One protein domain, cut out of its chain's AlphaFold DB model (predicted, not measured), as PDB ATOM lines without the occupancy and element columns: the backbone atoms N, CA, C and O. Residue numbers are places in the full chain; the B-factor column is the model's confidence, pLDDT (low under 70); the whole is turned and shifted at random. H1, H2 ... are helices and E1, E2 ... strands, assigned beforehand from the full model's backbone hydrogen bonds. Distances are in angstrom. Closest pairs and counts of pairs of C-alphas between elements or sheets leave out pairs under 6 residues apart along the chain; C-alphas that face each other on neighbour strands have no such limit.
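Overview. This is residues 119 to 139, 149 to 296 and 311 to 343 of the 658 residues of the protein "Hypothetical protein" of Chrysotila carterae (UniProt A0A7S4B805). One long, twisted antiparallel sheet curls round a single helix, H1, which packs on one face of it. The long strands E2, E3 and E4 make the longest axis; the short strands E5 to E8 continue the sheet at one end, and the short E9 lies beside E1 at the other edge. The printed part has 202 residues, mostly strand, with nine named strands and one named helix in the order E1 to E8, H1, E9; the sheet runs E8, E7, E6, E5, E4, E3, E2, E1, E9. It is only just loose, close to extended, with a radius of gyration of the C-alphas of 24.5 A, and elongated, spanning 83 by 42 by 36 A.

Arrangement. E3, residues 182 to 208, and E4, residues 214 to 239, form a hairpin, antiparallel at 170 degrees, with N 205 and O 217 3.0 A apart, within hydrogen-bond range. E2, residues 153 to 174, forms a hairpin with E3, where N 167 and O 190 are 2.8 A apart. E1, residues 119 to 134, is the antiparallel neighbour of E2, with N 120 and O 166 at 2.9 A. Edge strand E9, residues 336 to 340, is antiparallel to E1 at 128 degrees, with N 121 and O 337 at 3.0 A. E5, residues 242 to 250, forms a hairpin with E4 at 131 degrees, with N 244 and O 237 at 2.8 A. E6, residues 263 to 269, E7, residues 274 to 280, and edge strand E8, residues 285 to 290, follow in further hairpins, with N 247 and O 266 at 2.9 A, N 265 and O 278 at 2.8 A, and N 279 and O 287 at 2.8 A. E2 to E8 are a meander, each strand the antiparallel neighbour of the one before. H1, residues 312 to 326, is on the sheet, giving two layers, a helix on one face of a sheet; its closest C-alphas to E4 are those of Thr 320 and Val 228, 5.6 A apart. In H1 every O i to N i+4 pair is within hydrogen-bond range.

Along the chain. E4 is 72.9 A from first to last C-alpha, E3 68.9 A, E2 63.8 A, E1 38.7 A and H1 20.4 A. E1 begins at C-alpha 119 (128.473, 201.707, 178.612), and E9 ends at C-alpha 340 (133.807, 199.007, 176.570). E1 bends by 71 degrees at residue 131, E3 by 67 at residue 204 and E4 by 52 at residue 232.

Size, cuts and confidence. The C-alphas farthest apart, of Glu 211 and Gly 293, are 84.1 A apart. Residues 140 to 148 and 297 to 310 are not printed, leaving C-alpha gaps of 9.4 A and 20.9 A. The link from E5 to E6 is long. Residues 129 to 139, 149 to 153, 250 to 255 and 341 to 343 have pLDDT under 70.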
ATOM      1  N   PHE A 119     129.354 200.592 178.303       89.69
ATOM      2  CA  PHE A 119     128.473 201.707 178.612       89.69
ATOM      3  C   PHE A 119     128.246 202.509 177.331       89.69
ATOM      4  O   PHE A 119     129.184 203.026 176.724       89.69
ATOM      5  N   ASP A 120     126.985 202.634 176.958       90.69
ATOM      6  CA  ASP A 120     126.514 203.304 175.757       90.69
ATOM      7  C   ASP A 120     125.587 204.445 176.166       90.69
ATOM      8  O   ASP A 120     124.791 204.305 177.097       90.69
ATOM      9  N   HIS A 121     125.654 205.583 175.481       90.69
ATOM     10  CA  HIS A 121     124.721 206.683 175.717       90.69
ATOM     11  C   HIS A 121     124.339 207.425 174.440       90.69
ATOM     12  O   HIS A 121     125.098 207.453 173.473       90.69
ATOM     13  N   MET A 122     123.166 208.058 174.474       92.12
ATOM     14  CA  MET A 122     122.663 208.983 173.458       92.12
ATOM     15  C   MET A 122     122.103 210.229 174.137       92.12
ATOM     16  O   MET A 122     121.272 210.117 175.041       92.12
ATOM     17  N   ILE A 123     122.513 211.419 173.697       91.56
ATOM     18  CA  ILE A 123     121.858 212.672 174.092       91.56
ATOM     19  C   ILE A 123     120.490 212.736 173.401       91.56
ATOM     20  O   ILE A 123     120.414 212.760 172.177       91.56
ATOM     21  N   VAL A 124     119.412 212.777 174.182       90.31
ATOM     22  CA  VAL A 124     118.027 212.843 173.678       90.31
ATOM     23  C   VAL A 124     117.534 214.289 173.618       90.31
ATOM     24  O   VAL A 124     116.771 214.648 172.729       90.31
ATOM     25  N   ASP A 125     117.979 215.126 174.554       86.00
ATOM     26  CA  ASP A 125     117.611 216.541 174.653       86.00
ATOM     27  C   ASP A 125     118.777 217.351 175.256       86.00
ATOM     28  O   ASP A 125     119.600 216.816 176.008       86.00
ATOM     29  N   GLY A 126     118.879 218.630 174.897       79.31
ATOM     30  CA  GLY A 126     120.020 219.489 175.200       79.31
ATOM     31  C   GLY A 126     119.687 220.976 175.082       79.31
ATOM     32  O   GLY A 126     119.520 221.501 173.983       79.31
ATOM     33  N   GLY A 127     119.651 221.666 176.222       75.81
ATOM     34  CA  GLY A 127     119.336 223.089 176.335       75.81
ATOM     35  C   GLY A 127     120.538 223.943 176.747       75.81
ATOM     36  O   GLY A 127     121.328 223.573 177.621       75.81
ATOM     37  N   ARG A 128     120.637 225.139 176.158       76.19
ATOM     38  CA  ARG A 128     121.517 226.229 176.607       76.19
ATOM     39  C   ARG A 128     120.662 227.448 176.926       76.19
ATOM     40  O   ARG A 128     119.931 227.921 176.063       76.19
ATOM     41  N   GLN A 129     120.818 227.983 178.129       67.75
ATOM     42  CA  GLN A 129     120.262 229.267 178.537       67.75
ATOM     43  C   GLN A 129     121.413 230.176 178.975       67.75
ATOM     44  O   GLN A 129     122.310 229.761 179.706       67.75
ATOM     45  N   GLN A 130     121.405 231.414 178.495       66.50
ATOM     46  CA  GLN A 130     122.322 232.463 178.932       66.50
ATOM     47  C   GLN A 130     121.475 233.661 179.323       66.50
ATOM     48  O   GLN A 130     120.646 234.104 178.527       66.50
ATOM     49  N   PHE A 131     121.675 234.169 180.532       68.88
ATOM     50  CA  PHE A 131     121.014 235.376 180.997       68.88
ATOM     51  C   PHE A 131     121.976 236.210 181.844       68.88
ATOM     52  O   PHE A 131     122.825 235.688 182.568       68.88
ATOM     53  N   LEU A 132     121.844 237.530 181.729       58.38
ATOM     54  CA  LEU A 132     122.344 238.432 182.756       58.38
ATOM     55  C   LEU A 132     121.321 238.397 183.892       58.38
ATOM     56  O   LEU A 132     120.118 238.478 183.627       58.38
ATOM     57  N   GLY A 133     121.774 238.211 185.124       60.88
ATOM     58  CA  GLY A 133     120.881 237.951 186.240       60.88
ATOM     59  C   GLY A 133     121.524 238.245 187.580       60.88
ATOM     60  O   GLY A 133     122.524 238.945 187.676       60.88
ATOM     61  N   VAL A 134     120.896 237.712 188.614       59.66
ATOM     62  CA  VAL A 134     121.206 237.958 190.017       59.66
ATOM     63  C   VAL A 134     121.189 236.589 190.693       59.66
ATOM     64  O   VAL A 134     120.267 235.809 190.428       59.66
ATOM     65  N   ASP A 135     122.207 236.245 191.491       61.00
ATOM     66  CA  ASP A 135     122.305 234.892 192.054       61.00
ATOM     67  C   ASP A 135     121.481 234.745 193.335       61.00
ATOM     68  O   ASP A 135     121.977 234.845 194.454       61.00
ATOM     69  N   TRP A 136     120.183 234.494 193.154       58.97
ATOM     70  CA  TRP A 136     119.212 234.317 194.239       58.97
ATOM     71  C   TRP A 136     119.565 233.192 195.233       58.97
ATOM     72  O   TRP A 136     119.000 233.165 196.322       58.97
ATOM     73  N   ASP A 137     120.491 232.292 194.879       58.06
ATOM     74  CA  ASP A 137     121.000 231.226 195.754       58.06
ATOM     75  C   ASP A 137     121.960 231.745 196.856       58.06
ATOM     76  O   ASP A 137     122.034 231.129 197.919       58.06
ATOM     77  N   ASP A 138     122.685 232.852 196.625       54.00
ATOM     78  CA  ASP A 138     123.725 233.404 197.531       54.00
ATOM     79  C   ASP A 138     123.297 234.751 198.172       54.00
ATOM     80  O   ASP A 138     123.964 235.291 199.055       54.00
ATOM     81  N   LEU A 139     122.149 235.303 197.760       52.38
ATOM     82  CA  LEU A 139     121.652 236.610 198.201       52.38
ATOM     83  C   LEU A 139     120.961 236.566 199.572       52.38
ATOM     84  O   LEU A 139     119.734 236.514 199.698       52.38
ATOM     85  N   VAL A 149     121.427 245.265 194.157       54.28
ATOM     86  CA  VAL A 149     120.944 244.452 193.026       54.28
ATOM     87  C   VAL A 149     121.755 244.712 191.752       54.28
ATOM     88  O   VAL A 149     121.857 243.824 190.907       54.28
ATOM     89  N   ILE A 150     122.349 245.902 191.609       57.78
ATOM     90  CA  ILE A 150     123.238 246.248 190.490       57.78
ATOM     91  C   ILE A 150     124.662 245.749 190.755       57.78
ATOM     92  O   ILE A 150     125.301 245.245 189.832       57.78
ATOM     93  N   GLU A 151     125.153 245.844 191.993       57.25
ATOM     94  CA  GLU A 151     126.482 245.341 192.365       57.25
ATOM     95  C   GLU A 151     126.557 243.802 192.310       57.25
ATOM     96  O   GLU A 151     127.593 243.263 191.934       57.25
ATOM     97  N   ASN A 152     125.444 243.091 192.541       61.16
ATOM     98  CA  ASN A 152     125.338 241.625 192.412       61.16
ATOM     99  C   ASN A 152     124.852 241.134 191.018       61.16
ATOM    100  O   ASN A 152     124.270 240.048 190.902       61.16
ATOM    101  N   LEU A 153     125.065 241.909 189.940       65.00
ATOM    102  CA  LEU A 153     124.732 241.505 188.560       65.00
ATOM    103  C   LEU A 153     125.726 240.477 187.989       65.00
ATOM    104  O   LEU A 153     126.658 240.805 187.249       65.00
ATOM    105  N   VAL A 154     125.477 239.201 188.270       75.88
ATOM    106  CA  VAL A 154     126.246 238.077 187.723       75.88
ATOM    107  C   VAL A 154     125.820 237.697 186.298       75.88
ATOM    108  O   VAL A 154     124.646 237.725 185.914       75.88
ATOM    109  N   HIS A 155     126.780 237.238 185.493       77.69
ATOM    110  CA  HIS A 155     126.480 236.554 184.234       77.69
ATOM    111  C   HIS A 155     126.375 235.044 184.476       77.69
ATOM    112  O   HIS A 155     127.365 234.393 184.826       77.69
ATOM    113  N   VAL A 156     125.177 234.490 184.257       81.00
ATOM    114  CA  VAL A 156     124.882 233.067 184.453       81.00
ATOM    115  C   VAL A 156     124.715 232.382 183.096       81.00
ATOM    116  O   VAL A 156     123.785 232.662 182.336       81.00
ATOM    117  N   GLU A 157     125.608 231.439 182.800       86.00
ATOM    118  CA  GLU A 157     125.412 230.474 181.718       86.00
ATOM    119  C   GLU A 157     124.991 229.125 182.303       86.00
ATOM    120  O   GLU A 157     125.736 228.502 183.062       86.00
ATOM    121  N   THR A 158     123.817 228.647 181.894       87.75
ATOM    122  CA  THR A 158     123.281 227.342 182.283       87.75
ATOM    123  C   THR A 158     123.179 226.432 181.064       87.75
ATOM    124  O   THR A 158     122.603 226.783 180.031       87.75
ATOM    125  N   LYS A 159     123.706 225.217 181.197       91.31
ATOM    126  CA  LYS A 159     123.524 224.126 180.238       91.31
ATOM    127  C   LYS A 159     122.920 222.913 180.915       91.31
ATOM    128  O   LYS A 159     123.285 222.586 182.045       91.31
ATOM    129  N   ALA A 160     122.036 222.230 180.203       93.00
ATOM    130  CA  ALA A 160     121.438 220.977 180.630       93.00
ATOM    131  C   ALA A 160     121.392 220.004 179.451       93.00
ATOM    132  O   ALA A 160     121.009 220.391 178.350       93.00
ATOM    133  N   VAL A 161     121.747 218.743 179.686       93.44
ATOM    134  CA  VAL A 161     121.509 217.644 178.741       93.44
ATOM    135  C   VAL A 161     120.780 216.503 179.431       93.44
ATOM    136  O   VAL A 161     120.980 216.236 180.622       93.44
ATOM    137  N   LYS A 162     119.947 215.813 178.658       95.06
ATOM    138  CA  LYS A 162     119.248 214.591 179.036       95.06
ATOM    139  C   LYS A 162     119.720 213.483 178.106       95.06
ATOM    140  O   LYS A 162     119.453 213.525 176.908       95.06
ATOM    141  N   ALA A 163     120.405 212.491 178.659       93.69
ATOM    142  CA  ALA A 163     120.859 211.319 177.925       93.69
ATOM    143  C   ALA A 163     120.053 210.076 178.314       93.69
ATOM    144  O   ALA A 163     119.706 209.896 179.482       93.69
ATOM    145  N   GLN A 164     119.797 209.201 177.347       94.50
ATOM    146  CA  GLN A 164     119.559 207.783 177.607       94.50
ATOM    147  C   GLN A 164     120.911 207.082 177.731       94.50
ATOM    148  O   GLN A 164     121.873 207.474 177.068       94.50
ATOM    149  N   TRP A 165     120.981 206.053 178.568       95.19
ATOM    150  CA  TRP A 165     122.162 205.203 178.689       95.19
ATOM    151  C   TRP A 165     121.791 203.729 178.817       95.19
ATOM    152  O   TRP A 165     120.739 203.385 179.361       95.19
ATOM    153  N   VAL A 166     122.700 202.880 178.346       93.81
ATOM    154  CA  VAL A 166     122.714 201.430 178.534       93.81
ATOM    155  C   VAL A 166     124.044 201.069 179.193       93.81
ATOM    156  O   VAL A 166     125.092 201.584 178.815       93.81
ATOM    157  N   PHE A 167     124.015 200.215 180.209       92.31
ATOM    158  CA  PHE A 167     125.194 199.715 180.910       92.31
ATOM    159  C   PHE A 167     125.131 198.192 180.941       92.31
ATOM    160  O   PHE A 167     124.161 197.629 181.450       92.31
ATOM    161  N   THR A 168     126.168 197.536 180.429       91.19
ATOM    162  CA  THR A 168     126.263 196.077 180.369       91.19
ATOM    163  C   THR A 168     127.448 195.602 181.200       91.19
ATOM    164  O   THR A 168     128.562 196.119 181.072       91.19
ATOM    165  N   ARG A 169     127.235 194.579 182.033       90.62
ATOM    166  CA  ARG A 169     128.303 193.908 182.786       90.62
ATOM    167  C   ARG A 169     128.130 192.394 182.718       90.62
ATOM    168  O   ARG A 169     127.039 191.883 182.957       90.62
ATOM    169  N   ARG A 170     129.227 191.704 182.396       91.06
ATOM    170  CA  ARG A 170     129.313 190.247 182.252       91.06
ATOM    171  C   ARG A 170     130.137 189.650 183.388       91.06
ATOM    172  O   ARG A 170     131.261 190.086 183.636       91.06
ATOM    173  N   CYS A 171     129.594 188.619 184.015       94.62
ATOM    174  CA  CYS A 171     130.323 187.676 184.850       94.62
ATOM    175  C   CYS A 171     130.487 186.351 184.094       94.62
ATOM    176  O   CYS A 171     129.541 185.914 183.437       94.62
ATOM    177  N   ARG A 172     131.650 185.703 184.182       95.06
ATOM    178  CA  ARG A 172     131.865 184.321 183.712       95.06
ATOM    179  C   ARG A 172     132.023 183.416 184.931       95.06
ATOM    180  O   ARG A 172     132.712 183.809 185.864       95.06
ATOM    181  N   ILE A 173     131.379 182.251 184.928       96.50
ATOM    182  CA  ILE A 173     131.381 181.284 186.037       96.50
ATOM    183  C   ILE A 173     132.150 180.039 185.596       96.50
ATOM    184  O   ILE A 173     131.896 179.522 184.505       96.50
ATOM    185  N   PHE A 174     133.046 179.548 186.447       96.94
ATOM    186  CA  PHE A 174     133.942 178.421 186.200       96.94
ATOM    187  C   PHE A 174     133.814 177.382 187.321       96.94
ATOM    188  O   PHE A 174     133.500 177.720 188.464       96.94
ATOM    189  N   GLN A 175     134.041 176.108 186.994       96.25
ATOM    190  CA  GLN A 175     134.021 175.011 187.980       96.25
ATOM    191  C   GLN A 175     135.373 174.783 188.672       96.25
ATOM    192  O   GLN A 175     135.480 173.939 189.553       96.25
ATOM    193  N   ASP A 176     136.403 175.514 188.256       95.25
ATOM    194  CA  ASP A 176     137.781 175.374 188.703       95.25
ATOM    195  C   ASP A 176     138.354 176.704 189.212       95.25
ATOM    196  O   ASP A 176     137.835 177.792 188.945       95.25
ATOM    197  N   GLU A 177     139.449 176.613 189.960       94.94
ATOM    198  CA  GLU A 177     140.163 177.767 190.507       94.94
ATOM    199  C   GLU A 177     140.950 178.553 189.449       94.94
ATOM    200  O   GLU A 177     141.042 179.775 189.542       94.94
ATOM    201  N   ALA A 178     141.483 177.864 188.435       93.94
ATOM    202  CA  ALA A 178     142.299 178.454 187.372       93.94
ATOM    203  C   ALA A 178     141.473 179.171 186.284       93.94
ATOM    204  O   ALA A 178     142.045 179.775 185.376       93.94
ATOM    205  N   MET A 179     140.138 179.125 186.387       93.56
ATOM    206  CA  MET A 179     139.181 179.750 185.467       93.56
ATOM    207  C   MET A 179     139.316 179.250 184.015       93.56
ATOM    208  O   MET A 179     139.005 179.962 183.057       93.56
ATOM    209  N   GLU A 180     139.748 178.000 183.831       94.81
ATOM    210  CA  GLU A 180     139.877 177.378 182.510       94.81
ATOM    211  C   GLU A 180     138.544 176.793 182.012       94.81
ATOM    212  O   GLU A 180     138.271 176.774 180.809       94.81
ATOM    213  N   GLN A 181     137.693 176.307 182.921       95.19
ATOM    214  CA  GLN A 181     136.539 175.464 182.602       95.19
ATOM    215  C   GLN A 181     135.235 176.223 182.873       95.19
ATOM    216  O   GLN A 181     134.537 176.012 183.869       95.19
ATOM    217  N   GLN A 182     134.905 177.141 181.959       95.50
ATOM    218  CA  GLN A 182     133.704 177.971 182.059       95.50
ATOM    219  C   GLN A 182     132.429 177.112 181.978       95.50
ATOM    220  O   GLN A 182     132.148 176.493 180.952       95.50
ATOM    221  N   VAL A 183     131.620 177.138 183.041       96.00
ATOM    222  CA  VAL A 183     130.321 176.448 183.135       96.00
ATOM    223  C   VAL A 183     129.121 177.376 182.948       96.00
ATOM    224  O   VAL A 183     128.012 176.888 182.737       96.00
ATOM    225  N   GLY A 184     129.304 178.698 183.005       94.81
ATOM    226  CA  GLY A 184     128.196 179.640 182.835       94.81
ATOM    227  C   GLY A 184     128.594 181.104 182.668       94.81
ATOM    228  O   GLY A 184     129.777 181.455 182.639       94.81
ATOM    229  N   TYR A 185     127.595 181.975 182.542       94.69
ATOM    230  CA  TYR A 185     127.752 183.430 182.571       94.69
ATOM    231  C   TYR A 185     126.500 184.129 183.117       94.69
ATOM    232  O   TYR A 185     125.387 183.604 183.054       94.69
ATOM    233  N   VAL A 186     126.699 185.347 183.627       94.88
ATOM    234  CA  VAL A 186     125.631 186.275 184.018       94.88
ATOM    235  C   VAL A 186     125.839 187.589 183.276       94.88
ATOM    236  O   VAL A 186     126.827 188.281 183.522       94.88
ATOM    237  N   ASP A 187     124.914 187.944 182.391       92.81
ATOM    238  CA  ASP A 187     124.879 189.246 181.723       92.81
ATOM    239  C   ASP A 187     123.791 190.110 182.369       92.81
ATOM    240  O   ASP A 187     122.600 189.826 182.228       92.81
ATOM    241  N   ALA A 188     124.181 191.188 183.052       93.31
ATOM    242  CA  ALA A 188     123.254 192.235 183.474       93.31
ATOM    243  C   ALA A 188     123.304 193.397 182.479       93.31
ATOM    244  O   ALA A 188     124.355 194.009 182.281       93.31
ATOM    245  N   THR A 189     122.154 193.716 181.886       93.50
ATOM    246  CA  THR A 189     121.949 194.908 181.054       93.50
ATOM    247  C   THR A 189     121.001 195.854 181.778       93.50
ATOM    248  O   THR A 189     119.876 195.488 182.116       93.50
ATOM    249  N   ALA A 190     121.451 197.077 182.027       93.31
ATOM    250  CA  ALA A 190     120.691 198.127 182.687       93.31
ATOM    251  C   ALA A 190     120.467 199.306 181.740       93.31
ATOM    252  O   ALA A 190     121.373 199.703 181.015       93.31
ATOM    253  N   VAL A 191     119.268 199.883 181.772       93.38
ATOM    254  CA  VAL A 191     118.867 201.021 180.936       93.38
ATOM    255  C   VAL A 191     118.346 202.139 181.828       93.38
ATOM    256  O   VAL A 191     117.620 201.898 182.802       93.38
ATOM    257  N   GLY A 192     118.685 203.383 181.503       94.88
ATOM    258  CA  GLY A 192     118.252 204.523 182.294       94.88
ATOM    259  C   GLY A 192     118.364 205.878 181.613       94.88
ATOM    260  O   GLY A 192     118.607 205.999 180.415       94.88
ATOM    261  N   LEU A 193     118.146 206.914 182.424       95.00
ATOM    262  CA  LEU A 193     118.299 208.317 182.047       95.00
ATOM    263  C   LEU A 193     119.400 208.977 182.878       95.00
ATOM    264  O   LEU A 193     119.583 208.655 184.055       95.00
ATOM    265  N   CYS A 194     120.106 209.922 182.276       95.62
ATOM    266  CA  CYS A 194     121.012 210.852 182.933       95.62
ATOM    267  C   CYS A 194     120.533 212.274 182.647       95.62
ATOM    268  O   CYS A 194     120.313 212.630 181.492       95.62
ATOM    269  N   TYR A 195     120.402 213.086 183.691       95.44
ATOM    270  CA  TYR A 195     120.191 214.524 183.588       95.44
ATOM    271  C   TYR A 195     121.447 215.203 184.121       95.44
ATOM    272  O   TYR A 195     121.779 215.038 185.297       95.44
ATOM    273  N   LYS A 196     122.162 215.933 183.266       94.94
ATOM    274  CA  LYS A 196     123.438 216.558 183.623       94.94
ATOM    275  C   LYS A 196     123.361 218.058 183.397       94.94
ATOM    276  O   LYS A 196     123.048 218.491 182.290       94.94
ATOM    277  N   THR A 197     123.641 218.842 184.436       92.44
ATOM    278  CA  THR A 197     123.610 220.310 184.366       92.44
ATOM    279  C   THR A 197     124.960 220.929 184.692       92.44
ATOM    280  O   THR A 197     125.775 220.364 185.427       92.44
ATOM    281  N   TRP A 198     125.187 222.111 184.126       93.12
ATOM    282  CA  TRP A 198     126.347 222.959 184.354       93.12
ATOM    283  C   TRP A 198     125.869 224.409 184.472       93.12
ATOM    284  O   TRP A 198     125.363 224.958 183.496       93.12
ATOM    285  N   LYS A 199     125.997 224.998 185.666       90.38
ATOM    286  CA  LYS A 199     125.769 226.425 185.951       90.38
ATOM    287  C   LYS A 199     127.148 227.063 186.101       90.38
ATOM    288  O   LYS A 199     127.868 226.729 187.045       90.38
ATOM    289  N   ARG A 200     127.532 227.945 185.179       88.62
ATOM    290  CA  ARG A 200     128.702 228.817 185.321       88.62
ATOM    291  C   ARG A 200     128.223 230.201 185.715       88.62
ATOM    292  O   ARG A 200     127.529 230.860 184.946       88.62
ATOM    293  N   ILE A 201     128.653 230.633 186.887       85.69
ATOM    294  CA  ILE A 201     128.417 231.966 187.424       85.69
ATOM    295  C   ILE A 201     129.708 232.748 187.217       85.69
ATOM    296  O   ILE A 201     130.791 232.275 187.567       85.69
ATOM    297  N   THR A 202     129.601 233.899 186.566       86.69
ATOM    298  CA  THR A 202     130.712 234.827 186.365       86.69
ATOM    299  C   THR A 202     130.389 236.113 187.101       86.69
ATOM    300  O   THR A 202     129.398 236.769 186.785       86.69
ATOM    301  N   ASP A 203     131.241 236.424 188.063       85.25
ATOM    302  CA  ASP A 203     131.111 237.492 189.044       85.25
ATOM    303  C   ASP A 203     132.368 238.386 189.006       85.25
ATOM    304  O   ASP A 203     133.381 238.019 188.398       85.25
ATOM    305  N   PHE A 204     132.312 239.556 189.635       82.06
ATOM    306  CA  PHE A 204     133.425 240.497 189.743       82.06
ATOM    307  C   PHE A 204     133.604 240.919 191.205       82.06
ATOM    308  O   PHE A 204     133.031 241.907 191.656       82.06
ATOM    309  N   GLU A 205     134.432 240.181 191.943       84.31
ATOM    310  CA  GLU A 205     134.725 240.471 193.349       84.31
ATOM    311  C   GLU A 205     135.761 241.609 193.441       84.31
ATOM    312  O   GLU A 205     136.828 241.543 192.824       84.31
ATOM    313  N   GLU A 206     135.492 242.657 194.229       86.19
ATOM    314  CA  GLU A 206     136.506 243.674 194.529       86.19
ATOM    315  C   GLU A 206     137.532 243.100 195.520       86.19
ATOM    316  O   GLU A 206     137.215 242.788 196.670       86.19
ATOM    317  N   ARG A 207     138.788 242.973 195.089       86.38
ATOM    318  CA  ARG A 207     139.893 242.482 195.916       86.38
ATOM    319  C   ARG A 207     140.881 243.594 196.221       86.38
ATOM    320  O   ARG A 207     141.161 244.456 195.395       86.38
ATOM    321  N   THR A 208     141.414 243.574 197.439       91.50
ATOM    322  CA  THR A 208     142.493 244.474 197.867       91.50
ATOM    323  C   THR A 208     143.808 243.703 197.838       91.50
ATOM    324  O   THR A 208     143.892 242.623 198.425       91.50
ATOM    325  N   ASP A 209     144.813 244.227 197.137       90.25
ATOM    326  CA  ASP A 209     146.143 243.615 197.073       90.25
ATOM    327  C   ASP A 209     146.952 243.800 198.378       90.25
ATOM    328  O   ASP A 209     146.504 244.412 199.350       90.25
ATOM    329  N   SER A 210     148.176 243.266 198.411       91.94
ATOM    330  CA  SER A 210     149.087 243.394 199.558       91.94
ATOM    331  C   SER A 210     149.637 244.808 199.796       91.94
ATOM    332  O   SER A 210     150.278 245.034 200.822       91.94
ATOM    333  N   GLU A 211     149.425 245.741 198.868       91.19
ATOM    334  CA  GLU A 211     149.846 247.145 198.959       91.19
ATOM    335  C   GLU A 211     148.681 248.075 199.362       91.19
ATOM    336  O   GLU A 211     148.911 249.210 199.785       91.19
ATOM    337  N   GLY A 212     147.439 247.579 199.314       91.12
ATOM    338  CA  GLY A 212     146.214 248.296 199.670       91.12
ATOM    339  C   GLY A 212     145.383 248.768 198.473       91.12
ATOM    340  O   GLY A 212     144.413 249.505 198.671       91.12
ATOM    341  N   HIS A 213     145.716 248.370 197.242       88.88
ATOM    342  CA  HIS A 213     144.967 248.758 196.048       88.88
ATOM    343  C   HIS A 213     143.775 247.830 195.798       88.88
ATOM    344  O   HIS A 213     143.919 246.616 195.624       88.88
ATOM    345  N   LYS A 214     142.588 248.434 195.720       89.69
ATOM    346  CA  LYS A 214     141.351 247.796 195.261       89.69
ATOM    347  C   LYS A 214     141.384 247.583 193.745       89.69
ATOM    348  O   LYS A 214     141.696 248.510 192.997       89.69
ATOM    349  N   HIS A 215     141.025 246.386 193.298       87.50
ATOM    350  CA  HIS A 215     140.854 246.018 191.895       87.50
ATOM    351  C   HIS A 215     139.710 245.005 191.748       87.50
ATOM    352  O   HIS A 215     139.446 244.233 192.664       87.50
ATOM    353  N   MET A 216     139.035 244.989 190.597       84.31
ATOM    354  CA  MET A 216     138.001 243.987 190.313       84.31
ATOM    355  C   MET A 216     138.656 242.707 189.783       84.31
ATOM    356  O   MET A 216     139.325 242.745 188.748       84.31
ATOM    357  N   GLU A 217     138.448 241.578 190.458       85.94
ATOM    358  CA  GLU A 217     138.863 240.255 189.989       85.94
ATOM    359  C   GLU A 217     137.656 239.503 189.414       85.94
ATOM    360  O   GLU A 217     136.616 239.386 190.059       85.94
ATOM    361  N   GLN A 218     137.781 238.975 188.193       87.44
ATOM    362  CA  GLN A 218     136.730 238.151 187.597       87.44
ATOM    363  C   GLN A 218     136.723 236.763 188.248       87.44
ATOM    364  O   GLN A 218     137.591 235.933 187.963       87.44
ATOM    365  N   VAL A 219     135.713 236.480 189.065       86.19
ATOM    366  CA  VAL A 219     135.568 235.199 189.759       86.19
ATOM    367  C   VAL A 219     134.583 234.309 189.011       86.19
ATOM    368  O   VAL A 219     133.516 234.734 188.571       86.19
ATOM    369  N   VAL A 220     134.963 233.045 188.817       88.19
ATOM    370  CA  VAL A 220     134.172 232.068 188.061       88.19
ATOM    371  C   VAL A 220     133.856 230.878 188.955       88.19
ATOM    372  O   VAL A 220     134.747 230.113 189.321       88.19
ATOM    373  N   ARG A 221     132.572 230.707 189.280       88.44
ATOM    374  CA  ARG A 221     132.059 229.585 190.075       88.44
ATOM    375  C   ARG A 221     131.359 228.603 189.126       88.44
ATOM    376  O   ARG A 221     130.461 228.991 188.380       88.44
ATOM    377  N   GLU A 222     131.780 227.337 189.108       90.56
ATOM    378  CA  GLU A 222     131.153 226.285 188.291       90.56
ATOM    379  C   GLU A 222     130.473 225.226 189.161       90.56
ATOM    380  O   GLU A 222     131.129 224.520 189.928       90.56
ATOM    381  N   HIS A 223     129.170 225.033 188.958       88.81
ATOM    382  CA  HIS A 223     128.399 223.962 189.581       88.81
ATOM    383  C   HIS A 223     128.025 222.915 188.531       88.81
ATOM    384  O   HIS A 223     127.451 223.234 187.489       88.81
ATOM    385  N   LYS A 224     128.355 221.652 188.811       92.31
ATOM    386  CA  LYS A 224     128.072 220.487 187.961       92.31
ATOM    387  C   LYS A 224     127.170 219.535 188.731       92.31
ATOM    388  O   LYS A 224     127.499 219.181 189.861       92.31
ATOM    389  N   THR A 225     126.062 219.107 188.130       94.06
ATOM    390  CA  THR A 225     125.197 218.067 188.707       94.06
ATOM    391  C   THR A 225     124.991 216.935 187.709       94.06
ATOM    392  O   THR A 225     124.964 217.164 186.499       94.06
ATOM    393  N   CYS A 226     124.863 215.708 188.215       93.75
ATOM    394  CA  CYS A 226     124.562 214.515 187.434       93.75
ATOM    395  C   CYS A 226     123.522 213.687 188.200       93.75
ATOM    396  O   CYS A 226     123.798 213.174 189.282       93.75
ATOM    397  N   ASN A 227     122.304 213.588 187.668       94.50
ATOM    398  CA  ASN A 227     121.209 212.825 188.256       94.50
ATOM    399  C   ASN A 227     120.902 211.619 187.360       94.50
ATOM    400  O   ASN A 227     120.360 211.769 186.263       94.50
ATOM    401  N   VAL A 228     121.281 210.428 187.827       93.88
ATOM    402  CA  VAL A 228     121.152 209.173 187.081       93.88
ATOM    403  C   VAL A 228     120.021 208.315 187.642       93.88
ATOM    404  O   VAL A 228     120.009 207.915 188.810       93.88
ATOM    405  N   GLN A 229     119.063 208.014 186.768       92.56
ATOM    406  CA  GLN A 229     117.874 207.221 187.047       92.56
ATOM    407  C   GLN A 229     117.954 205.889 186.300       92.56
ATOM    408  O   GLN A 229     117.747 205.850 185.089       92.56
ATOM    409  N   LEU A 230     118.186 204.794 187.026       91.88
ATOM    410  CA  LEU A 230     117.925 203.446 186.520       91.88
ATOM    411  C   LEU A 230     116.420 203.302 186.228       91.88
ATOM    412  O   LEU A 230     115.597 203.647 187.083       91.88
ATOM    413  N   LYS A 231     116.067 202.827 185.029       89.88
ATOM    414  CA  LYS A 231     114.676 202.594 184.597       89.88
ATOM    415  C   LYS A 231     114.346 201.111 184.513       89.88
ATOM    416  O   LYS A 231     113.284 200.715 184.974       89.88
ATOM    417  N   GLN A 232     115.269 200.313 183.988       90.06
ATOM    418  CA  GLN A 232     115.141 198.865 183.858       90.06
ATOM    419  C   GLN A 232     116.500 198.216 184.114       90.06
ATOM    420  O   GLN A 232     117.533 198.760 183.728       90.06
ATOM    421  N   ILE A 233     116.491 197.037 184.726       92.06
ATOM    422  CA  ILE A 233     117.613 196.102 184.706       92.06
ATOM    423  C   ILE A 233     117.080 194.743 184.260       92.06
ATOM    424  O   ILE A 233     115.942 194.381 184.561       92.06
ATOM    425  N   THR A 234     117.858 194.017 183.473       92.31
ATOM    426  CA  THR A 234     117.479 192.716 182.927       92.31
ATOM    427  C   THR A 234     118.697 191.812 182.952       92.31
ATOM    428  O   THR A 234     119.796 192.217 182.575       92.31
ATOM    429  N   TYR A 235     118.489 190.599 183.447       93.88
ATOM    430  CA  TYR A 235     119.533 189.626 183.717       93.88
ATOM    431  C   TYR A 235     119.328 188.425 182.798       93.88
ATOM    432  O   TYR A 235     118.267 187.800 182.829       93.88
ATOM    433  N   LYS A 236     120.348 188.083 182.011       91.94
ATOM    434  CA  LYS A 236     120.433 186.779 181.358       91.94
ATOM    435  C   LYS A 236     121.425 185.916 182.124       91.94
ATOM    436  O   LYS A 236     122.578 186.302 182.301       91.94
ATOM    437  N   LEU A 237     120.964 184.747 182.548       94.25
ATOM    438  CA  LEU A 237     121.757 183.750 183.249       94.25
ATOM    439  C   LEU A 237     121.803 182.479 182.393       94.25
ATOM    440  O   LEU A 237     120.789 182.060 181.835       94.25
ATOM    441  N   ASP A 238     122.979 181.880 182.272       92.75
ATOM    442  CA  ASP A 238     123.202 180.638 181.531       92.75
ATOM    443  C   ASP A 238     124.181 179.799 182.352       92.75
ATOM    444  O   ASP A 238     125.297 180.244 182.628       92.75
ATOM    445  N   VAL A 239     123.733 178.640 182.832       88.50
ATOM    446  CA  VAL A 239     124.481 177.793 183.773       88.50
ATOM    447  C   VAL A 239     124.359 176.350 183.320       88.50
ATOM    448  O   VAL A 239     123.253 175.839 183.153       88.50
ATOM    449  N   ILE A 240     125.499 175.697 183.090       87.56
ATOM    450  CA  ILE A 240     125.604 174.308 182.621       87.56
ATOM    451  C   ILE A 240     124.744 174.123 181.349       87.56
ATOM    452  O   ILE A 240     123.919 173.220 181.224       87.56
ATOM    453  N   ASN A 241     124.924 175.047 180.395       82.62
ATOM    454  CA  ASN A 241     124.188 175.161 179.124       82.62
ATOM    455  C   ASN A 241     122.657 175.329 179.255       82.62
ATOM    456  O   ASN A 241     121.928 175.142 178.278       82.62
ATOM    457  N   THR A 242     122.154 175.666 180.444       83.56
ATOM    458  CA  THR A 242     120.730 175.898 180.700       83.56
ATOM    459  C   THR A 242     120.474 177.393 180.858       83.56
ATOM    460  O   THR A 242     120.901 178.010 181.834       83.56
ATOM    461  N   GLN A 243     119.742 177.975 179.904       89.81
ATOM    462  CA  GLN A 243     119.318 179.375 179.979       89.81
ATOM    463  C   GLN A 243     118.199 179.556 181.008       89.81
ATOM    464  O   GLN A 243     117.195 178.836 181.009       89.81
ATOM    465  N   MET A 244     118.387 180.555 181.866       90.38
ATOM    466  CA  MET A 244     117.514 180.919 182.975       90.38
ATOM    467  C   MET A 244     117.042 182.366 182.794       90.38
ATOM    468  O   MET A 244     117.827 183.260 182.464       90.38
ATOM    469  N   THR A 245     115.765 182.611 183.070       89.19
ATOM    470  CA  THR A 245     115.217 183.962 183.225       89.19
ATOM    471  C   THR A 245     115.358 184.374 184.685       89.19
ATOM    472  O   THR A 245     114.925 183.650 185.581       89.19
ATOM    473  N   VAL A 246     115.961 185.535 184.937       93.81
ATOM    474  CA  VAL A 246     116.151 186.078 186.288       93.81
ATOM    475  C   VAL A 246     115.344 187.365 186.420       93.81
ATOM    476  O   VAL A 246     115.698 188.406 185.860       93.81
ATOM    477  N   VAL A 247     114.234 187.285 187.155       91.69
ATOM    478  CA  VAL A 247     113.311 188.403 187.381       91.69
ATOM    479  C   VAL A 247     113.703 189.119 188.668       91.69
ATOM    480  O   VAL A 247     113.707 188.505 189.732       91.69
ATOM    481  N   CYS A 248     114.016 190.414 188.579       89.44
ATOM    482  CA  CYS A 248     114.279 191.274 189.734       89.44
ATOM    483  C   CYS A 248     113.002 192.022 190.137       89.44
ATOM    484  O   CYS A 248     112.671 193.060 189.559       89.44
ATOM    485  N   ASN A 249     112.321 191.523 191.162       82.31
ATOM    486  CA  ASN A 249     111.219 192.207 191.819       82.31
ATOM    487  C   ASN A 249     111.784 193.275 192.770       82.31
ATOM    488  O   ASN A 249     112.451 192.975 193.764       82.31
ATOM    489  N   GLY A 250     111.493 194.549 192.513       68.06
ATOM    490  CA  GLY A 250     111.603 195.545 193.573       68.06
ATOM    491  C   GLY A 250     110.536 195.280 194.635       68.06
ATOM    492  O   GLY A 250     109.397 194.957 194.301       68.06
ATOM    493  N   VAL A 251     110.847 195.483 195.917       55.34
ATOM    494  CA  VAL A 251     109.781 195.626 196.924       55.34
ATOM    495  C   VAL A 251     109.160 197.011 196.702       55.34
ATOM    496  O   VAL A 251     109.673 198.031 197.164       55.34
ATOM    497  N   HIS A 252     108.139 197.059 195.841       50.62
ATOM    498  CA  HIS A 252     107.686 198.264 195.135       50.62
ATOM    499  C   HIS A 252     106.783 199.204 195.963       50.62
ATOM    500  O   HIS A 252     105.824 199.762 195.437       50.62
ATOM    501  N   ASP A 253     107.146 199.507 197.212       50.91
ATOM    502  CA  ASP A 253     106.421 200.483 198.051       50.91
ATOM    503  C   ASP A 253     106.353 201.893 197.420       50.91
ATOM    504  O   ASP A 253     105.523 202.715 197.797       50.91
ATOM    505  N   ASN A 254     107.291 202.221 196.520       53.00
ATOM    506  CA  ASN A 254     107.544 203.590 196.046       53.00
ATOM    507  C   ASN A 254     108.007 203.699 194.571       53.00
ATOM    508  O   ASN A 254     108.595 204.711 194.180       53.00
ATOM    509  N   GLY A 255     107.789 202.667 193.746       59.41
ATOM    510  CA  GLY A 255     107.910 202.755 192.277       59.41
ATOM    511  C   GLY A 255     109.284 203.103 191.668       59.41
ATOM    512  O   GLY A 255     109.348 203.424 190.485       59.41
ATOM    513  N   SER A 256     110.397 203.071 192.417       73.62
ATOM    514  CA  SER A 256     111.728 203.385 191.863       73.62
ATOM    515  C   SER A 256     112.874 202.637 192.543       73.62
ATOM    516  O   SER A 256     113.009 202.676 193.767       73.62
ATOM    517  N   PHE A 257     113.780 202.070 191.733       79.69
ATOM    518  CA  PHE A 257     115.046 201.462 192.173       79.69
ATOM    519  C   PHE A 257     115.894 202.383 193.067       79.69
ATOM    520  O   PHE A 257     116.655 201.904 193.902       79.69
ATOM    521  N   SER A 258     115.763 203.708 192.925       73.31
ATOM    522  CA  SER A 258     116.511 204.684 193.733       73.31
ATOM    523  C   SER A 258     116.058 204.765 195.197       73.31
ATOM    524  O   SER A 258     116.847 205.199 196.037       73.31
ATOM    525  N   LYS A 259     114.817 204.350 195.493       81.50
ATOM    526  CA  LYS A 259     114.190 204.374 196.828       81.50
ATOM    527  C   LYS A 259     114.108 202.992 197.489       81.50
ATOM    528  O   LYS A 259     113.865 202.911 198.689       81.50
ATOM    529  N   ALA A 260     114.276 201.915 196.724       83.00
ATOM    530  CA  ALA A 260     114.131 200.549 197.212       83.00
ATOM    531  C   ALA A 260     115.209 200.196 198.256       83.00
ATOM    532  O   ALA A 260     116.414 200.239 197.990       83.00
ATOM    533  N   THR A 261     114.775 199.821 199.460       84.44
ATOM    534  CA  THR A 261     115.668 199.361 200.534       84.44
ATOM    535  C   THR A 261     116.118 197.921 200.307       84.44
ATOM    536  O   THR A 261     117.290 197.617 200.536       84.44
ATOM    537  N   LYS A 262     115.230 197.074 199.774       89.00
ATOM    538  CA  LYS A 262     115.467 195.672 199.410       89.00
ATOM    539  C   LYS A 262     115.089 195.391 197.956       89.00
ATOM    540  O   LYS A 262     114.206 196.051 197.405       89.00
ATOM    541  N   PHE A 263     115.716 194.367 197.396       91.56
ATOM    542  CA  PHE A 263     115.352 193.749 196.124       91.56
ATOM    543  C   PHE A 263     115.199 192.243 196.320       91.56
ATOM    544  O   PHE A 263     115.852 191.662 197.193       91.56
ATOM    545  N   GLU A 264     114.348 191.638 195.505       93.50
ATOM    546  CA  GLU A 264     114.135 190.201 195.422       93.50
ATOM    547  C   GLU A 264     114.427 189.748 193.986       93.50
ATOM    548  O   GLU A 264     113.996 190.391 193.031       93.50
ATOM    549  N   TRP A 265     115.148 188.643 193.815       95.38
ATOM    550  CA  TRP A 265     115.369 188.017 192.514       95.38
ATOM    551  C   TRP A 265     114.864 186.587 192.554       95.38
ATOM    552  O   TRP A 265     115.160 185.857 193.498       95.38
ATOM    553  N   ASN A 266     114.171 186.180 191.497       95.62
ATOM    554  CA  ASN A 266     113.756 184.801 191.283       95.62
ATOM    555  C   ASN A 266     114.339 184.318 189.951       95.62
ATOM    556  O   ASN A 266     114.088 184.917 188.902       95.62
ATOM    557  N   ALA A 267     115.146 183.261 190.011       95.31
ATOM    558  CA  ALA A 267     115.770 182.621 188.864       95.31
ATOM    559  C   ALA A 267     114.991 181.359 188.490       95.31
ATOM    560  O   ALA A 267     114.810 180.473 189.326       95.31
ATOM    561  N   VAL A 268     114.540 181.276 187.240       93.12
ATOM    562  CA  VAL A 268     113.699 180.184 186.731       93.12
ATOM    563  C   VAL A 268     114.235 179.721 185.377       93.12
ATOM    564  O   VAL A 268     114.602 180.542 184.536       93.12
ATOM    565  N   SER A 269     114.291 178.412 185.150       89.44
ATOM    566  CA  SER A 269     114.732 177.828 183.881       89.44
ATOM    567  C   SER A 269     113.761 178.103 182.731       89.44
ATOM    568  O   SER A 269     112.580 178.394 182.927       89.44
ATOM    569  N   SER A 270     114.229 177.878 181.503       85.94
ATOM    570  CA  SER A 270     113.376 177.769 180.310       85.94
ATOM    571  C   SER A 270     112.282 176.688 180.398       85.94
ATOM    572  O   SER A 270     111.344 176.713 179.605       85.94
ATOM    573  N   THR A 271     112.365 175.755 181.356       88.44
ATOM    574  CA  THR A 271     111.334 174.739 181.641       88.44
ATOM    575  C   THR A 271     110.374 175.132 182.770       88.44
ATOM    576  O   THR A 271     109.522 174.330 183.144       88.44
ATOM    577  N   GLY A 272     110.493 176.343 183.329       89.88
ATOM    578  CA  GLY A 272     109.672 176.812 184.450       89.88
ATOM    579  C   GLY A 272     110.099 176.275 185.822       89.88
ATOM    580  O   GLY A 272     109.406 176.518 186.807       89.88
ATOM    581  N   ALA A 273     111.221 175.555 185.911       89.75
ATOM    582  CA  ALA A 273     111.747 175.055 187.177       89.75
ATOM    583  C   ALA A 273     112.514 176.174 187.909       89.75
ATOM    584  O   ALA A 273     113.402 176.786 187.306       89.75
ATOM    585  N   PRO A 274     112.206 176.472 189.184       92.19
ATOM    586  CA  PRO A 274     112.960 177.456 189.949       92.19
ATOM    587  C   PRO A 274     114.379 176.940 190.240       92.19
ATOM    588  O   PRO A 274     114.590 175.746 190.447       92.19
ATOM    589  N   LEU A 275     115.352 177.851 190.235       92.88
ATOM    590  CA  LEU A 275     116.768 177.574 190.493       92.88
ATOM    591  C   LEU A 275     117.195 178.156 191.847       92.88
ATOM    592  O   LEU A 275     117.749 177.452 192.692       92.88
ATOM    593  N   PHE A 276     116.914 179.446 192.050       96.31
ATOM    594  CA  PHE A 276     117.092 180.131 193.325       96.31
ATOM    595  C   PHE A 276     116.121 181.306 193.483       96.31
ATOM    596  O   PHE A 276     115.689 181.914 192.500       96.31
ATOM    597  N   SER A 277     115.857 181.673 194.735       96.81
ATOM    598  CA  SER A 277     115.347 182.992 195.119       96.81
ATOM    599  C   SER A 277     116.368 183.700 196.014       96.81
ATOM    600  O   SER A 277     117.079 183.059 196.790       96.81
ATOM    601  N   ALA A 278     116.484 185.020 195.893       96.88
ATOM    602  CA  ALA A 278     117.429 185.834 196.653       96.88
ATOM    603  C   ALA A 278     116.768 187.132 197.127       96.88
ATOM    604  O   ALA A 278     116.081 187.783 196.348       96.88
ATOM    605  N   ILE A 279     117.004 187.540 198.375       95.56
ATOM    606  CA  ILE A 279     116.563 188.821 198.940       95.56
ATOM    607  C   ILE A 279     117.784 189.556 199.493       95.56
ATOM    608  O   ILE A 279     118.380 189.133 200.484       95.56
ATOM    609  N   SER A 280     118.116 190.699 198.894       93.25
ATOM    610  CA  SER A 280     119.297 191.493 199.253       93.25
ATOM    611  C   SER A 280     118.933 192.894 199.715       93.25
ATOM    612  O   SER A 280     117.938 193.492 199.295       93.25
ATOM    613  N   THR A 281     119.793 193.455 200.564       86.19
ATOM    614  CA  THR A 281     119.780 194.889 200.909       86.19
ATOM    615  C   THR A 281     120.707 195.716 200.004       86.19
ATOM    616  O   THR A 281     120.790 196.939 200.158       86.19
ATOM    617  N   GLY A 282     121.360 195.075 199.032       80.06
ATOM    618  CA  GLY A 282     122.563 195.547 198.342       80.06
ATOM    619  C   GLY A 282     123.819 194.927 198.971       80.06
ATOM    620  O   GLY A 282     123.712 193.998 199.768       80.06
ATOM    621  N   GLU A 283     124.982 195.500 198.654       80.69
ATOM    622  CA  GLU A 283     126.375 195.115 198.988       80.69
ATOM    623  C   GLU A 283     126.678 194.421 200.344       80.69
ATOM    624  O   GLU A 283     127.747 193.859 200.513       80.69
ATOM    625  N   LYS A 284     125.810 194.469 201.362       88.94
ATOM    626  CA  LYS A 284     126.132 193.975 202.715       88.94
ATOM    627  C   LYS A 284     125.638 192.568 203.013       88.94
ATOM    628  O   LYS A 284     126.348 191.815 203.677       88.94
ATOM    629  N   THR A 285     124.423 192.226 202.586       94.12
ATOM    630  CA  THR A 285     123.835 190.908 202.862       94.12
ATOM    631  C   THR A 285     122.791 190.517 201.826       94.12
ATOM    632  O   THR A 285     121.878 191.315 201.570       94.12
ATOM    633  N   SER A 286     122.828 189.256 201.392       96.81
ATOM    634  CA  SER A 286     121.720 188.603 200.689       96.81
ATOM    635  C   SER A 286     121.359 187.281 201.358       96.81
ATOM    636  O   SER A 286     122.218 186.424 201.555       96.81
ATOM    637  N   ASP A 287     120.081 187.119 201.683       97.31
ATOM    638  CA  ASP A 287     119.481 185.836 202.046       97.31
ATOM    639  C   ASP A 287     119.105 185.103 200.748       97.31
ATOM    640  O   ASP A 287     118.544 185.718 199.843       97.31
ATOM    641  N   VAL A 288     119.436 183.818 200.616       97.88
ATOM    642  CA  VAL A 288     119.254 183.036 199.378       97.88
ATOM    643  C   VAL A 288     118.657 181.668 199.699       97.88
ATOM    644  O   VAL A 288     119.034 181.035 200.685       97.88
ATOM    645  N   VAL A 289     117.739 181.198 198.855       97.56
ATOM    646  CA  VAL A 289     117.233 179.819 198.836       97.56
ATOM    647  C   VAL A 289     117.546 179.216 197.471       97.56
ATOM    648  O   VAL A 289     117.165 179.795 196.457       97.56
ATOM    649  N   THR A 290     118.224 178.070 197.437       96.31
ATOM    650  CA  THR A 290     118.481 177.288 196.218       96.31
ATOM    651  C   THR A 290     117.603 176.041 196.192       96.31
ATOM    652  O   THR A 290     117.305 175.459 197.237       96.31
ATOM    653  N   GLU A 291     117.177 175.625 195.004       94.75
ATOM    654  CA  GLU A 291     116.158 174.580 194.856       94.75
ATOM    655  C   GLU A 291     116.750 173.163 194.717       94.75
ATOM    656  O   GLU A 291     117.809 172.992 194.095       94.75
ATOM    657  N   PRO A 292     116.088 172.114 195.251       90.62
ATOM    658  CA  PRO A 292     116.511 170.727 195.073       90.62
ATOM    659  C   PRO A 292     116.523 170.325 193.592       90.62
ATOM    660  O   PRO A 292     115.492 170.320 192.924       90.62
ATOM    661  N   GLY A 293     117.701 169.966 193.082       85.38
ATOM    662  CA  GLY A 293     117.928 169.661 191.662       85.38
ATOM    663  C   GLY A 293     118.797 170.693 190.939       85.38
ATOM    664  O   GLY A 293     119.291 170.403 189.853       85.38
ATOM    665  N   SER A 294     119.051 171.849 191.559       88.88
ATOM    666  CA  SER A 294     120.129 172.749 191.142       88.88
ATOM    667  C   SER A 294     121.516 172.109 191.344       88.88
ATOM    668  O   SER A 294     121.703 171.235 192.201       88.88
ATOM    669  N   GLU A 295     122.501 172.545 190.554       92.50
ATOM    670  CA  GLU A 295     123.916 172.352 190.886       92.50
ATOM    671  C   GLU A 295     124.299 173.478 191.862       92.50
ATOM    672  O   GLU A 295     124.246 174.651 191.477       92.50
ATOM    673  N   PRO A 296     124.587 173.175 193.139       92.81
ATOM    674  CA  PRO A 296     124.593 174.185 194.186       92.81
ATOM    675  C   PRO A 296     125.737 175.194 194.071       92.81
ATOM    676  O   PRO A 296     125.523 176.346 194.428       92.81
ATOM    677  N   ASP A 311     123.716 194.257 191.699       91.88
ATOM    678  CA  ASP A 311     122.536 194.868 192.315       91.88
ATOM    679  C   ASP A 311     122.160 196.212 191.639       91.88
ATOM    680  O   ASP A 311     123.035 196.935 191.142       91.88
ATOM    681  N   PRO A 312     120.870 196.597 191.615       91.69
ATOM    682  CA  PRO A 312     120.422 197.870 191.055       91.69
ATOM    683  C   PRO A 312     121.082 199.126 191.652       91.69
ATOM    684  O   PRO A 312     121.186 200.141 190.955       91.69
ATOM    685  N   LYS A 313     121.522 199.112 192.922       90.06
ATOM    686  CA  LYS A 313     122.205 200.257 193.552       90.06
ATOM    687  C   LYS A 313     123.635 200.406 193.041       90.06
ATOM    688  O   LYS A 313     123.977 201.510 192.616       90.06
ATOM    689  N   GLU A 314     124.426 199.337 193.035       88.69
ATOM    690  CA  GLU A 314     125.797 199.321 192.510       88.69
ATOM    691  C   GLU A 314     125.818 199.555 190.992       88.69
ATOM    692  O   GLU A 314     126.581 200.381 190.490       88.69
ATOM    693  N   THR A 315     124.896 198.934 190.251       90.38
ATOM    694  CA  THR A 315     124.741 199.179 188.807       90.38
ATOM    695  C   THR A 315     124.432 200.651 188.524       90.38
ATOM    696  O   THR A 315     125.066 201.266 187.664       90.38
ATOM    697  N   ARG A 316     123.527 201.272 189.298       91.00
ATOM    698  CA  ARG A 316     123.284 202.722 189.218       91.00
ATOM    699  C   ARG A 316     124.520 203.532 189.620       91.00
ATOM    700  O   ARG A 316     124.789 204.532 188.971       91.00
ATOM    701  N   LEU A 317     125.268 203.138 190.653       90.31
ATOM    702  CA  LEU A 317     126.467 203.859 191.103       90.31
ATOM    703  C   LEU A 317     127.559 203.874 190.021       90.31
ATOM    704  O   LEU A 317     128.145 204.928 189.764       90.31
ATOM    705  N   ARG A 318     127.784 202.746 189.337       89.94
ATOM    706  CA  ARG A 318     128.693 202.660 188.182       89.94
ATOM    707  C   ARG A 318     128.184 203.477 186.994       89.94
ATOM    708  O   ARG A 318     128.957 204.250 186.430       89.94
ATOM    709  N   ALA A 319     126.889 203.400 186.678       91.56
ATOM    710  CA  ALA A 319     126.275 204.233 185.643       91.56
ATOM    711  C   ALA A 319     126.381 205.742 185.954       91.56
ATOM    712  O   ALA A 319     126.625 206.525 185.039       91.56
ATOM    713  N   THR A 320     126.283 206.163 187.223       93.31
ATOM    714  CA  THR A 320     126.531 207.555 187.642       93.31
ATOM    715  C   THR A 320     127.946 207.992 187.295       93.31
ATOM    716  O   THR A 320     128.096 208.995 186.603       93.31
ATOM    717  N   ARG A 321     128.973 207.220 187.684       92.44
ATOM    718  CA  ARG A 321     130.379 207.540 187.366       92.44
ATOM    719  C   ARG A 321     130.605 207.615 185.850       92.44
ATOM    720  O   ARG A 321     131.194 208.576 185.362       92.44
ATOM    721  N   ALA A 322     130.070 206.658 185.087       91.94
ATOM    722  CA  ALA A 322     130.154 206.671 183.624       91.94
ATOM    723  C   ALA A 322     129.477 207.918 183.012       91.94
ATOM    724  O   ALA A 322     130.052 208.590 182.155       91.94
ATOM    725  N   CYS A 323     128.303 208.310 183.512       93.50
ATOM    726  CA  CYS A 323     127.638 209.545 183.099       93.50
ATOM    727  C   CYS A 323     128.417 210.810 183.508       93.50
ATOM    728  O   CYS A 323     128.471 211.780 182.753       93.50
ATOM    729  N   GLU A 324     129.040 210.826 184.686       93.31
ATOM    730  CA  GLU A 324     129.852 211.944 185.179       93.31
ATOM    731  C   GLU A 324     131.111 212.167 184.334       93.31
ATOM    732  O   GLU A 324     131.417 213.321 184.021       93.31
ATOM    733  N   HIS A 325     131.765 211.100 183.876       92.38
ATOM    734  CA  HIS A 325     132.953 211.195 183.026       92.38
ATOM    735  C   HIS A 325     132.642 211.390 181.530       92.38
ATOM    736  O   HIS A 325     133.303 212.207 180.893       92.38
ATOM    737  N   HIS A 326     131.639 210.702 180.965       93.12
ATOM    738  CA  HIS A 326     131.526 210.552 179.502       93.12
ATOM    739  C   HIS A 326     130.317 211.248 178.852       93.12
ATOM    740  O   HIS A 326     130.424 211.675 177.706       93.12
ATOM    741  N   VAL A 327     129.198 211.449 179.563       92.12
ATOM    742  CA  VAL A 327     128.068 212.245 179.033       92.12
ATOM    743  C   VAL A 327     128.447 213.728 179.086       92.12
ATOM    744  O   VAL A 327     128.575 214.300 180.169       92.12
ATOM    745  N   SER A 328     128.642 214.388 177.946       92.31
ATOM    746  CA  SER A 328     129.033 215.806 177.915       92.31
ATOM    747  C   SER A 328     127.828 216.748 177.850       92.31
ATOM    748  O   SER A 328     126.979 216.613 176.975       92.31
ATOM    749  N   VAL A 329     127.807 217.788 178.698       92.44
ATOM    750  CA  VAL A 329     126.825 218.902 178.619       92.44
ATOM    751  C   VAL A 329     127.012 219.801 177.382       92.44
ATOM    752  O   VAL A 329     126.286 220.777 177.197       92.44
ATOM    753  N   TRP A 330     128.020 219.501 176.558       91.19
ATOM    754  CA  TRP A 330     128.343 220.200 175.312       91.19
ATOM    755  C   TRP A 330     127.990 219.377 174.067       91.19
ATOM    756  O   TRP A 330     128.058 219.913 172.962       91.19
ATOM    757  N   SER A 331     127.614 218.104 174.230       89.25
ATOM    758  CA  SER A 331     127.189 217.251 173.120       89.25
ATOM    759  C   SER A 331     125.754 217.591 172.685       89.25
ATOM    760  O   SER A 331     124.888 217.765 173.545       89.25
ATOM    761  N   PRO A 332     125.476 217.698 171.371       88.38
ATOM    762  CA  PRO A 332     124.136 217.985 170.862       88.38
ATOM    763  C   PRO A 332     123.209 216.758 170.967       88.38
ATOM    764  O   PRO A 332     123.707 215.633 171.041       88.38
ATOM    765  N   PRO A 333     121.875 216.937 170.898       90.25
ATOM    766  CA  PRO A 333     120.934 215.836 170.683       90.25
ATOM    767  C   PRO A 333     121.321 214.962 169.480       90.25
ATOM    768  O   PRO A 333     121.862 215.458 168.490       90.25
ATOM    769  N   GLY A 334     121.080 213.655 169.585       83.12
ATOM    770  CA  GLY A 334     121.518 212.643 168.617       83.12
ATOM    771  C   GLY A 334     122.995 212.238 168.730       83.12
ATOM    772  O   GLY A 334     123.411 211.281 168.082       83.12
ATOM    773  N   HIS A 335     123.810 212.907 169.556       89.75
ATOM    774  CA  HIS A 335     125.181 212.464 169.816       89.75
ATOM    775  C   HIS A 335     125.195 211.168 170.631       89.75
ATOM    776  O   HIS A 335     124.637 211.119 171.731       89.75
ATOM    777  N   THR A 336     125.888 210.156 170.113       89.94
ATOM    778  CA  THR A 336     126.126 208.873 170.776       89.94
ATOM    779  C   THR A 336     127.578 208.731 171.233       89.94
ATOM    780  O   THR A 336     128.492 209.302 170.635       89.94
ATOM    781  N   GLY A 337     127.802 207.944 172.287       88.44
ATOM    782  CA  GLY A 337     129.143 207.602 172.758       88.44
ATOM    783  C   GLY A 337     129.191 206.245 173.456       88.44
ATOM    784  O   GLY A 337     128.352 205.954 174.309       88.44
ATOM    785  N   HIS A 338     130.197 205.447 173.097       87.88
ATOM    786  CA  HIS A 338     130.435 204.085 173.578       87.88
ATOM    787  C   HIS A 338     131.718 204.005 174.418       87.88
ATOM    788  O   HIS A 338     132.695 204.707 174.149       87.88
ATOM    789  N   ILE A 339     131.717 203.113 175.406       83.25
ATOM    790  CA  ILE A 339     132.859 202.712 176.231       83.25
ATOM    791  C   ILE A 339     132.739 201.206 176.454       83.25
ATOM    792  O   ILE A 339     131.650 200.730 176.765       83.25
ATOM    793  N   GLY A 340     133.829 200.454 176.367       73.25
ATOM    794  CA  GLY A 340     133.807 199.007 176.570       73.25
ATOM    795  C   GLY A 340     135.009 198.343 175.918       73.25
ATOM    796  O   GLY A 340     135.959 199.029 175.532       73.25
ATOM    797  N   ALA A 341     134.951 197.018 175.782       57.78
ATOM    798  CA  ALA A 341     135.934 196.273 175.003       57.78
ATOM    799  C   ALA A 341     135.921 196.754 173.541       57.78
ATOM    800  O   ALA A 341     134.880 196.754 172.879       57.78
ATOM    801  N   ASP A 342     137.078 197.190 173.048       41.50
ATOM    802  CA  ASP A 342     137.216 197.803 171.732       41.50
ATOM    803  C   ASP A 342     136.957 196.818 170.578       41.50
ATOM    804  O   ASP A 342     136.934 195.594 170.729       41.50
ATOM    805  N   SER A 343     136.749 197.361 169.376       41.81
ATOM    806  CA  SER A 343     136.326 196.606 168.187       41.81
ATOM    807  C   SER A 343     137.345 195.581 167.666       41.81
ATOM    808  O   SER A 343     137.037 194.846 166.728       41.81
TER     809      SER A 343